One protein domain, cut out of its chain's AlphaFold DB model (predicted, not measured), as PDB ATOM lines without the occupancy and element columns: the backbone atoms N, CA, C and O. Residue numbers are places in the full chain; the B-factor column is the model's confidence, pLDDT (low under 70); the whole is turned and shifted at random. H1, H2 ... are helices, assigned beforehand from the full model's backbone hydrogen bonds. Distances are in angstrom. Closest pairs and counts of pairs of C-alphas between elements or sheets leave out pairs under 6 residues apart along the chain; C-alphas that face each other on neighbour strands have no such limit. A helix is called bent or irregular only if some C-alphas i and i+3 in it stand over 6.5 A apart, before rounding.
ATOM      1  N   ILE A  34     118.530-100.670  59.413       78.19
ATOM      2  CA  ILE A  34     119.403-101.661  58.761       78.19
ATOM      3  C   ILE A  34     118.813-102.143  57.431       78.19
ATOM      4  O   ILE A  34     119.523-102.228  56.436       78.19
ATOM      5  N   LEU A  35     117.518-102.454  57.393       80.56
ATOM      6  CA  LEU A  35     116.880-103.091  56.243       80.56
ATOM      7  C   LEU A  35     116.753-102.159  55.044       80.56
ATOM      8  O   LEU A  35     116.933-102.611  53.924       80.56
ATOM      9  N   VAL A  36     116.468-100.875  55.252       79.56
ATOM     10  CA  VAL A  36     116.333 -99.928  54.137       79.56
ATOM     11  C   VAL A  36     117.656 -99.709  53.386       79.56
ATOM     12  O   VAL A  36     117.635 -99.831  52.162       79.56
ATOM     13  N   PRO A  37     118.809 -99.447  54.040       78.19
ATOM     14  CA  PRO A  37     120.070 -99.315  53.313       78.19
ATOM     15  C   PRO A  37     120.513-100.641  52.698       78.19
ATOM     16  O   PRO A  37     121.030-100.646  51.583       78.19
ATOM     17  N   LEU A  38     120.254-101.769  53.370       82.25
ATOM     18  CA  LEU A  38     120.515-103.089  52.803       82.25
ATOM     19  C   LEU A  38     119.693-103.314  51.526       82.25
ATOM     20  O   LEU A  38     120.240-103.756  50.522       82.25
ATOM     21  N   PHE A  39     118.408-102.954  51.541       83.75
ATOM     22  CA  PHE A  39     117.523-103.079  50.388       83.75
ATOM     23  C   PHE A  39     117.963-102.173  49.230       83.75
ATOM     24  O   PHE A  39     118.062-102.630  48.091       83.75
ATOM     25  N   GLY A  40     118.315-100.915  49.521       80.38
ATOM     26  CA  GLY A  40     118.875 -99.993  48.531       80.38
ATOM     27  C   GLY A  40     120.156-100.532  47.886       80.38
ATOM     28  O   GLY A  40     120.284-100.511  46.664       80.38
ATOM     29  N   TYR A  41     121.064-101.098  48.687       81.00
ATOM     30  CA  TYR A  41     122.274-101.748  48.181       81.00
ATOM     31  C   TYR A  41     121.952-102.965  47.309       81.00
ATOM     32  O   TYR A  41     122.486-103.086  46.210       81.00
ATOM     33  N   THR A  42     121.042-103.841  47.748       82.31
ATOM     34  CA  THR A  42     120.650-105.012  46.951       82.31
ATOM     35  C   THR A  42     120.033-104.619  45.615       82.31
ATOM     36  O   THR A  42     120.359-105.242  44.612       82.31
ATOM     37  N   LEU A  43     119.212-103.564  45.562       84.12
ATOM     38  CA  LEU A  43     118.663-103.061  44.301       84.12
ATOM     39  C   LEU A  43     119.749-102.501  43.382       84.12
ATOM     40  O   LEU A  43     119.698-102.746  42.184       84.12
ATOM     41  N   ALA A  44     120.742-101.791  43.925       80.50
ATOM     42  CA  ALA A  44     121.865-101.294  43.134       80.50
ATOM     43  C   ALA A  44     122.706-102.443  42.552       80.50
ATOM     44  O   ALA A  44     123.052-102.415  41.374       80.50
ATOM     45  N   VAL A  45     122.988-103.476  43.352       81.94
ATOM     46  CA  VAL A  45     123.735-104.667  42.915       81.94
ATOM     47  C   VAL A  45     122.949-105.466  41.877       81.94
ATOM     48  O   VAL A  45     123.492-105.837  40.843       81.94
ATOM     49  N   VAL A  46     121.661-105.713  42.118       85.25
ATOM     50  CA  VAL A  46     120.786-106.412  41.167       85.25
ATOM     51  C   VAL A  46     120.647-105.607  39.876       85.25
ATOM     52  O   VAL A  46     120.751-106.179  38.798       85.25
ATOM     53  N   GLY A  47     120.491-104.286  39.980       82.12
ATOM     54  CA  GLY A  47     120.500-103.377  38.839       82.12
ATOM     55  C   GLY A  47     121.785-103.498  38.030       82.12
ATOM     56  O   GLY A  47     121.696-103.667  36.824       82.12
ATOM     57  N   TYR A  48     122.948-103.508  38.691       78.56
ATOM     58  CA  TYR A  48     124.250-103.731  38.056       78.56
ATOM     59  C   TYR A  48     124.301-105.069  37.302       78.56
ATOM     60  O   TYR A  48     124.650-105.085  36.129       78.56
ATOM     61  N   PHE A  49     123.885-106.175  37.925       81.50
ATOM     62  CA  PHE A  49     123.892-107.495  37.276       81.50
ATOM     63  C   PHE A  49     122.866-107.652  36.146       81.50
ATOM     64  O   PHE A  49     123.069-108.473  35.257       81.50
ATOM     65  N   LEU A  50     121.766-106.898  36.177       83.88
ATOM     66  CA  LEU A  50     120.737-106.902  35.133       83.88
ATOM     67  C   LEU A  50     121.053-105.945  33.977       83.88
ATOM     68  O   LEU A  50     120.299-105.923  33.003       83.88
ATOM     69  N   VAL A  51     122.122-105.143  34.066       81.25
ATOM     70  CA  VAL A  51     122.512-104.259  32.966       81.25
ATOM     71  C   VAL A  51     122.940-105.124  31.772       81.25
ATOM     72  O   VAL A  51     123.878-105.910  31.896       81.25
ATOM     73  N   PRO A  52     122.281-104.995  30.606       81.94
ATOM     74  CA  PRO A  52     122.628-105.786  29.432       81.94
ATOM     75  C   PRO A  52     124.051-105.468  28.959       81.94
ATOM     76  O   PRO A  52     124.513-104.333  29.058       81.94
ATOM     77  N   GLU A  53     124.737-106.447  28.371       80.12
ATOM     78  CA  GLU A  53     126.114-106.308  27.862       80.12
ATOM     79  C   GLU A  53     126.272-105.127  26.887       80.12
ATOM     80  O   GLU A  53     127.278-104.416  26.910       80.12
ATOM     81  N   ALA A  54     125.234-104.839  26.095       75.88
ATOM     82  CA  ALA A  54     125.181-103.669  25.219       75.88
ATOM     83  C   ALA A  54     125.274-102.336  25.989       75.88
ATOM     84  O   ALA A  54     125.925-101.398  25.533       75.88
ATOM     85  N   ALA A  55     124.677-102.245  27.179       79.94
ATOM     86  CA  ALA A  55     124.781-101.059  28.023       79.94
ATOM     87  C   ALA A  55     126.182-100.917  28.643       79.94
ATOM     88  O   ALA A  55     126.667 -99.792  28.762       79.94
ATOM     89  N   TYR A  56     126.879-102.021  28.940       81.19
ATOM     90  CA  TYR A  56     128.299-101.958  29.300       81.19
ATOM     91  C   TYR A  56     129.149-101.436  28.140       81.19
ATOM     92  O   TYR A  56     129.974-100.550  28.351       81.19
ATOM     93  N   GLN A  57     128.928-101.909  26.909       83.00
ATOM     94  CA  GLN A  57     129.656-101.396  25.742       83.00
ATOM     95  C   GLN A  57     129.408 -99.902  25.502       83.00
ATOM     96  O   GLN A  57     130.364 -99.160  25.273       83.00
ATOM     97  N   ILE A  58     128.157 -99.445  25.610       82.94
ATOM     98  CA  ILE A  58     127.808 -98.019  25.514       82.94
ATOM     99  C   ILE A  58     128.489 -97.219  26.630       82.94
ATOM    100  O   ILE A  58     129.048 -96.157  26.364       82.94
ATOM    101  N   TYR A  59     128.492 -97.733  27.863       83.88
ATOM    102  CA  TYR A  59     129.179 -97.103  28.990       83.88
ATOM    103  C   TYR A  59     130.684 -96.959  28.734       83.88
ATOM    104  O   TYR A  59     131.232 -95.877  28.936       83.88
ATOM    105  N   TYR A  60     131.352 -98.008  28.243       83.00
ATOM    106  CA  TYR A  60     132.780 -97.955  27.915       83.00
ATOM    107  C   TYR A  60     133.080 -96.963  26.792       83.00
ATOM    108  O   TYR A  60     134.033 -96.195  26.909       83.00
ATOM    109  N   TRP A  61     132.259 -96.931  25.740       84.75
ATOM    110  CA  TRP A  61     132.400 -95.953  24.661       84.75
ATOM    111  C   TRP A  61     132.205 -94.520  25.157       84.75
ATOM    112  O   TRP A  61     133.021 -93.651  24.864       84.75
ATOM    113  N   ALA A  62     131.174 -94.275  25.966       83.00
ATOM    114  CA  ALA A  62     130.928 -92.968  26.561       83.00
ATOM    115  C   ALA A  62     132.073 -92.541  27.495       83.00
ATOM    116  O   ALA A  62     132.534 -91.403  27.420       83.00
ATOM    117  N   ALA A  63     132.575 -93.453  28.334       82.12
ATOM    118  CA  ALA A  63     133.717 -93.207  29.210       82.12
ATOM    119  C   ALA A  63     134.996 -92.921  28.409       82.12
ATOM    120  O   ALA A  63     135.748 -92.019  28.770       82.12
ATOM    121  N   TYR A  64     135.217 -93.633  27.301       83.56
ATOM    122  CA  TYR A  64     136.334 -93.396  26.388       83.56
ATOM    123  C   TYR A  64     136.225 -92.032  25.691       83.56
ATOM    124  O   TYR A  64     137.189 -91.272  25.681       83.56
ATOM    125  N   CYS A  65     135.049 -91.669  25.172       83.31
ATOM    126  CA  CYS A  65     134.813 -90.346  24.590       83.31
ATOM    127  C   CYS A  65     135.024 -89.226  25.618       83.31
ATOM    128  O   CYS A  65     135.694 -88.240  25.324       83.31
ATOM    129  N   LEU A  66     134.508 -89.383  26.841       81.12
ATOM    130  CA  LEU A  66     134.732 -88.431  27.930       81.12
ATOM    131  C   LEU A  66     136.211 -88.333  28.313       81.12
ATOM    132  O   LEU A  66     136.708 -87.232  28.529       81.12
ATOM    133  N   PHE A  67     136.921 -89.459  28.357       81.50
ATOM    134  CA  PHE A  67     138.363 -89.489  28.575       81.50
ATOM    135  C   PHE A  67     139.123 -88.749  27.468       81.50
ATOM    136  O   PHE A  67     140.032 -87.982  27.765       81.50
ATOM    137  N   MET A  68     138.732 -88.908  26.204       82.12
ATOM    138  CA  MET A  68     139.359 -88.197  25.085       82.12
ATOM    139  C   MET A  68     139.132 -86.680  25.144       82.12
ATOM    140  O   MET A  68     140.005 -85.920  24.737       82.12
ATOM    141  N   ILE A  69     137.986 -86.232  25.662       82.88
ATOM    142  CA  ILE A  69     137.635 -84.805  25.745       82.88
ATOM    143  C   ILE A  69     138.237 -84.140  26.995       82.88
ATOM    144  O   ILE A  69     138.717 -83.012  26.921       82.88
ATOM    145  N   PHE A  70     138.211 -84.821  28.144       81.75
ATOM    146  CA  PHE A  70     138.532 -84.234  29.456       81.75
ATOM    147  C   PHE A  70     139.765 -84.851  30.143       81.75
ATOM    148  O   PHE A  70     140.162 -84.412  31.225       81.75
ATOM    149  N   GLY A  71     140.379 -85.873  29.546       81.75
ATOM    150  CA  GLY A  71     141.532 -86.590  30.089       81.75
ATOM    151  C   GLY A  71     141.213 -87.455  31.316       81.75
ATOM    152  O   GLY A  71     140.064 -87.783  31.621       81.75
ATOM    153  N   TYR A  72     142.259 -87.812  32.070       78.31
ATOM    154  CA  TYR A  72     142.162 -88.644  33.283       78.31
ATOM    155  C   TYR A  72     141.337 -88.013  34.418       78.31
ATOM    156  O   TYR A  72     140.907 -88.724  35.326       78.31
ATOM    157  N   GLY A  73     141.083 -86.700  34.372       76.75
ATOM    158  CA  GLY A  73     140.339 -85.987  35.412       76.75
ATOM    159  C   GLY A  73     138.928 -86.541  35.626       76.75
ATOM    160  O   GLY A  73     138.503 -86.700  36.767       76.75
ATOM    161  N   VAL A  74     138.225 -86.924  34.555       79.12
ATOM    162  CA  VAL A  74     136.857 -87.475  34.646       79.12
ATOM    163  C   VAL A  74     136.844 -88.893  35.216       79.12
ATOM    164  O   VAL A  74     135.981 -89.212  36.036       79.12
ATOM    165  N   LEU A  75     137.829 -89.722  34.851       75.81
ATOM    166  CA  LEU A  75     137.958 -91.090  35.367       75.81
ATOM    167  C   LEU A  75     138.211 -91.125  36.878       75.81
ATOM    168  O   LEU A  75     137.877 -92.111  37.523       75.81
ATOM    169  N   ILE A  76     138.770 -90.054  37.442       78.56
ATOM    170  CA  ILE A  76     139.008 -89.914  38.883       78.56
ATOM    171  C   ILE A  76     137.833 -89.194  39.561       78.56
ATOM    172  O   ILE A  76     137.373 -89.617  40.622       78.56
ATOM    173  N   ALA A  77     137.304 -88.135  38.944       82.31
ATOM    174  CA  ALA A  77     136.240 -87.323  39.526       82.31
ATOM    175  C   ALA A  77     134.918 -88.088  39.681       82.31
ATOM    176  O   ALA A  77     134.264 -87.954  40.713       82.31
ATOM    177  N   VAL A  78     134.527 -88.910  38.699       82.31
ATOM    178  CA  VAL A  78     133.245 -89.637  38.740       82.31
ATOM    179  C   VAL A  78     133.212 -90.678  39.871       82.31
ATOM    180  O   VAL A  78     132.271 -90.635  40.669       82.31
ATOM    181  N   PRO A  79     134.221 -91.559  40.037       81.62
ATOM    182  CA  PRO A  79     134.273 -92.463  41.184       81.62
ATOM    183  C   PRO A  79     134.356 -91.737  42.526       81.62
ATOM    184  O   PRO A  79     133.693 -92.154  43.472       81.62
ATOM    185  N   LEU A  80     135.118 -90.638  42.622       85.31
ATOM    186  CA  LEU A  80     135.198 -89.844  43.854       85.31
ATOM    187  C   LEU A  80     133.854 -89.208  44.215       85.31
ATOM    188  O   LEU A  80     133.471 -89.208  45.384       85.31
ATOM    189  N   LEU A  81     133.118 -88.705  43.224       87.25
ATOM    190  CA  LEU A  81     131.793 -88.128  43.423       87.25
ATOM    191  C   LEU A  81     130.794 -89.205  43.861       87.25
ATOM    192  O   LEU A  81     130.077 -89.003  44.839       87.25
ATOM    193  N   LEU A  82     130.790 -90.370  43.206       84.38
ATOM    194  CA  LEU A  82     129.964 -91.515  43.609       84.38
ATOM    195  C   LEU A  82     130.291 -91.975  45.033       84.38
ATOM    196  O   LEU A  82     129.383 -92.160  45.843       84.38
ATOM    197  N   PHE A  83     131.575 -92.105  45.366       84.44
ATOM    198  CA  PHE A  83     132.015 -92.446  46.714       84.44
ATOM    199  C   PHE A  83     131.561 -91.396  47.736       84.44
ATOM    200  O   PHE A  83     131.038 -91.749  48.793       84.44
ATOM    201  N   GLY A  84     131.678 -90.110  47.398       88.12
ATOM    202  CA  GLY A  84     131.188 -88.999  48.211       88.12
ATOM    203  C   GLY A  84     129.678 -89.060  48.451       88.12
ATOM    204  O   GLY A  84     129.238 -88.889  49.586       88.12
ATOM    205  N   LEU A  85     128.880 -89.371  47.425       87.50
ATOM    206  CA  LEU A  85     127.427 -89.541  47.548       87.50
ATOM    207  C   LEU A  85     127.056 -90.742  48.424       87.50
ATOM    208  O   LEU A  85     126.151 -90.635  49.251       87.50
ATOM    209  N   VAL A  86     127.765 -91.865  48.293       84.00
ATOM    210  CA  VAL A  86     127.564 -93.044  49.151       84.00
ATOM    211  C   VAL A  86     127.925 -92.723  50.601       84.00
ATOM    212  O   VAL A  86     127.154 -93.033  51.510       84.00
ATOM    213  N   ALA A  87     129.055 -92.051  50.836       84.44
ATOM    214  CA  ALA A  87     129.458 -91.617  52.169       84.44
ATOM    215  C   ALA A  87     128.431 -90.648  52.778       84.44
ATOM    216  O   ALA A  87     128.020 -90.820  53.928       84.44
ATOM    217  N   LEU A  88     127.952 -89.679  51.993       88.44
ATOM    218  CA  LEU A  88     126.909 -88.741  52.394       88.44
ATOM    219  C   LEU A  88     125.602 -89.470  52.733       88.44
ATOM    220  O   LEU A  88     124.997 -89.181  53.763       88.44
ATOM    221  N   TYR A  89     125.191 -90.449  51.926       83.81
ATOM    222  CA  TYR A  89     124.022 -91.284  52.200       83.81
ATOM    223  C   TYR A  89     124.164 -92.042  53.528       83.81
ATOM    224  O   TYR A  89     123.264 -91.982  54.366       83.81
ATOM    225  N   ILE A  90     125.307 -92.695  53.765       81.69
ATOM    226  CA  ILE A  90     125.584 -93.429  55.012       81.69
ATOM    227  C   ILE A  90     125.575 -92.491  56.228       81.69
ATOM    228  O   ILE A  90     125.119 -92.888  57.299       81.69
ATOM    229  N   LEU A  91     126.039 -91.249  56.076       84.12
ATOM    230  CA  LEU A  91     126.050 -90.242  57.142       84.12
ATOM    231  C   LEU A  91     124.660 -89.651  57.417       84.12
ATOM    232  O   LEU A  91     124.280 -89.475  58.577       84.12
ATOM    233  N   LEU A  92     123.884 -89.364  56.370       84.25
ATOM    234  CA  LEU A  92     122.549 -88.772  56.484       84.25
ATOM    235  C   LEU A  92     121.490 -89.790  56.917       84.25
ATOM    236  O   LEU A  92     120.543 -89.432  57.621       84.25
ATOM    237  N   TRP A  93     121.647 -91.060  56.540       83.00
ATOM    238  CA  TRP A  93     120.656 -92.099  56.805       83.00
ATOM    239  C   TRP A  93     120.336 -92.275  58.305       83.00
ATOM    240  O   TRP A  93     119.157 -92.219  58.671       83.00
ATOM    241  N   PRO A  94     121.321 -92.390  59.222       75.31
ATOM    242  CA  PRO A  94     121.061 -92.401  60.655       75.31
ATOM    243  C   PRO A  94     120.266 -91.178  61.113       75.31
ATOM    244  O   PRO A  94     119.272 -91.347  61.818       75.31
ATOM    245  N   ALA A  95     120.649 -89.972  60.680       77.38
ATOM    246  CA  ALA A  95     119.972 -88.732  61.058       77.38
ATOM    247  C   ALA A  95     118.492 -88.752  60.649       77.38
ATOM    248  O   ALA A  95     117.624 -88.496  61.485       77.38
ATOM    249  N   LEU A  96     118.197 -89.159  59.411       77.88
ATOM    250  CA  LEU A  96     116.830 -89.304  58.917       77.88
ATOM    251  C   LEU A  96     116.046 -90.344  59.731       77.88
ATOM    252  O   LEU A  96     114.922 -90.084  60.164       77.88
ATOM    253  N   THR A  97     116.644 -91.507  60.004       74.00
ATOM    254  CA  THR A  97     115.960 -92.564  60.763       74.00
ATOM    255  C   THR A  97     115.634 -92.157  62.197       74.00
ATOM    256  O   THR A  97     114.577 -92.541  62.687       74.00
ATOM    257  N   TYR A  98     116.452 -91.337  62.866       70.62
ATOM    258  CA  TYR A  98     116.138 -90.864  64.221       70.62
ATOM    259  C   TYR A  98     114.842 -90.046  64.281       70.62
ATOM    260  O   TYR A  98     114.063 -90.205  65.222       70.62
ATOM    261  N   HIS A  99     114.567 -89.229  63.260       69.94
ATOM    262  CA  HIS A  99     113.307 -88.485  63.167       69.94
ATOM    263  C   HIS A  99     112.104 -89.405  62.942       69.94
ATOM    264  O   HIS A  99     111.019 -89.151  63.461       69.94
ATOM    265  N   VAL A 100     112.304 -90.496  62.204       72.25
ATOM    266  CA  VAL A 100     111.241 -91.426  61.809       72.25
ATOM    267  C   VAL A 100     110.938 -92.468  62.896       72.25
ATOM    268  O   VAL A 100     109.791 -92.882  63.049       72.25
TER     269      VAL A 100
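This is residues 34 to 100 of the 190 residues of an uncharacterized protein of Frankia irregularis (UniProt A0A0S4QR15). What shape do these atoms make? Three helices make a flat, open frame with an empty middle: the longest helix, H3, is one long side, H2 makes the end at a steep tilt to it, and H1 makes the other side, with its first residues near the later part of H3. What is it built of? The printed part has 67 residues with three named helices, H1, H2 and H3 in that order along the chain, and no named strand; the class is all helix. How spread out is it? It is only just loose, close to extended, with a radius of gyration of the C-alphas of 15.8 A, and it spans 46 by 27 by 11 A.

Where is the longest helix? H3 is residues 72 to 100, 42.2 A from first to last C-alpha, from C-alpha 72 at (142.162, -88.644, 33.283) to C-alpha 100 at (111.241, -91.426, 61.809). It has a kink of 30 degrees near residue 94, and it is neither bent nor irregular, but only just: C-alphas 91 and 94 are 6.5 A apart. Where are the other two? H2 is residues 53 to 70, 25.4 A long from first to last C-alpha. H1 is residues 34 to 50, 24.2 A long from first to last C-alpha, and begins with C-alpha 34 at (119.403, -101.661, 58.761).

What does H3 touch? H3 touches H2 with residues 73 to 75 alone, and H2 touches H3 with residues 63 to 67 alone; their closest C-alphas, those of Phe 67 and Val 74, are 6.6 A apart. Their lines stand at a steep tilt of 65 degrees, and they run opposite ways. Where does H1 stand? H1 touches no helix, but H1 and H3 are near each other, with 8 pairs of C-alphas within 10 A. H1 and H2 are apart, though they follow each other in the chain. Are the helix backbones well formed? In H1 and H2 every O i to N i+4 pair is within hydrogen-bond range; in H3 it is 21 of 25.

How large is it? The two C-alphas farthest apart, those of Met 68 and Val 100, are 46.4 A apart, while the first and last printed C-alphas, those of Ile 34 and Val 100, are 13.4 A apart. Is the printed part continuous? The printed part has no cut, and the links H1 to H2 and H2 to H3 are both tight. How sure is the model? The mean pLDDT of the printed part is 81.3, and residue 99 is under 70.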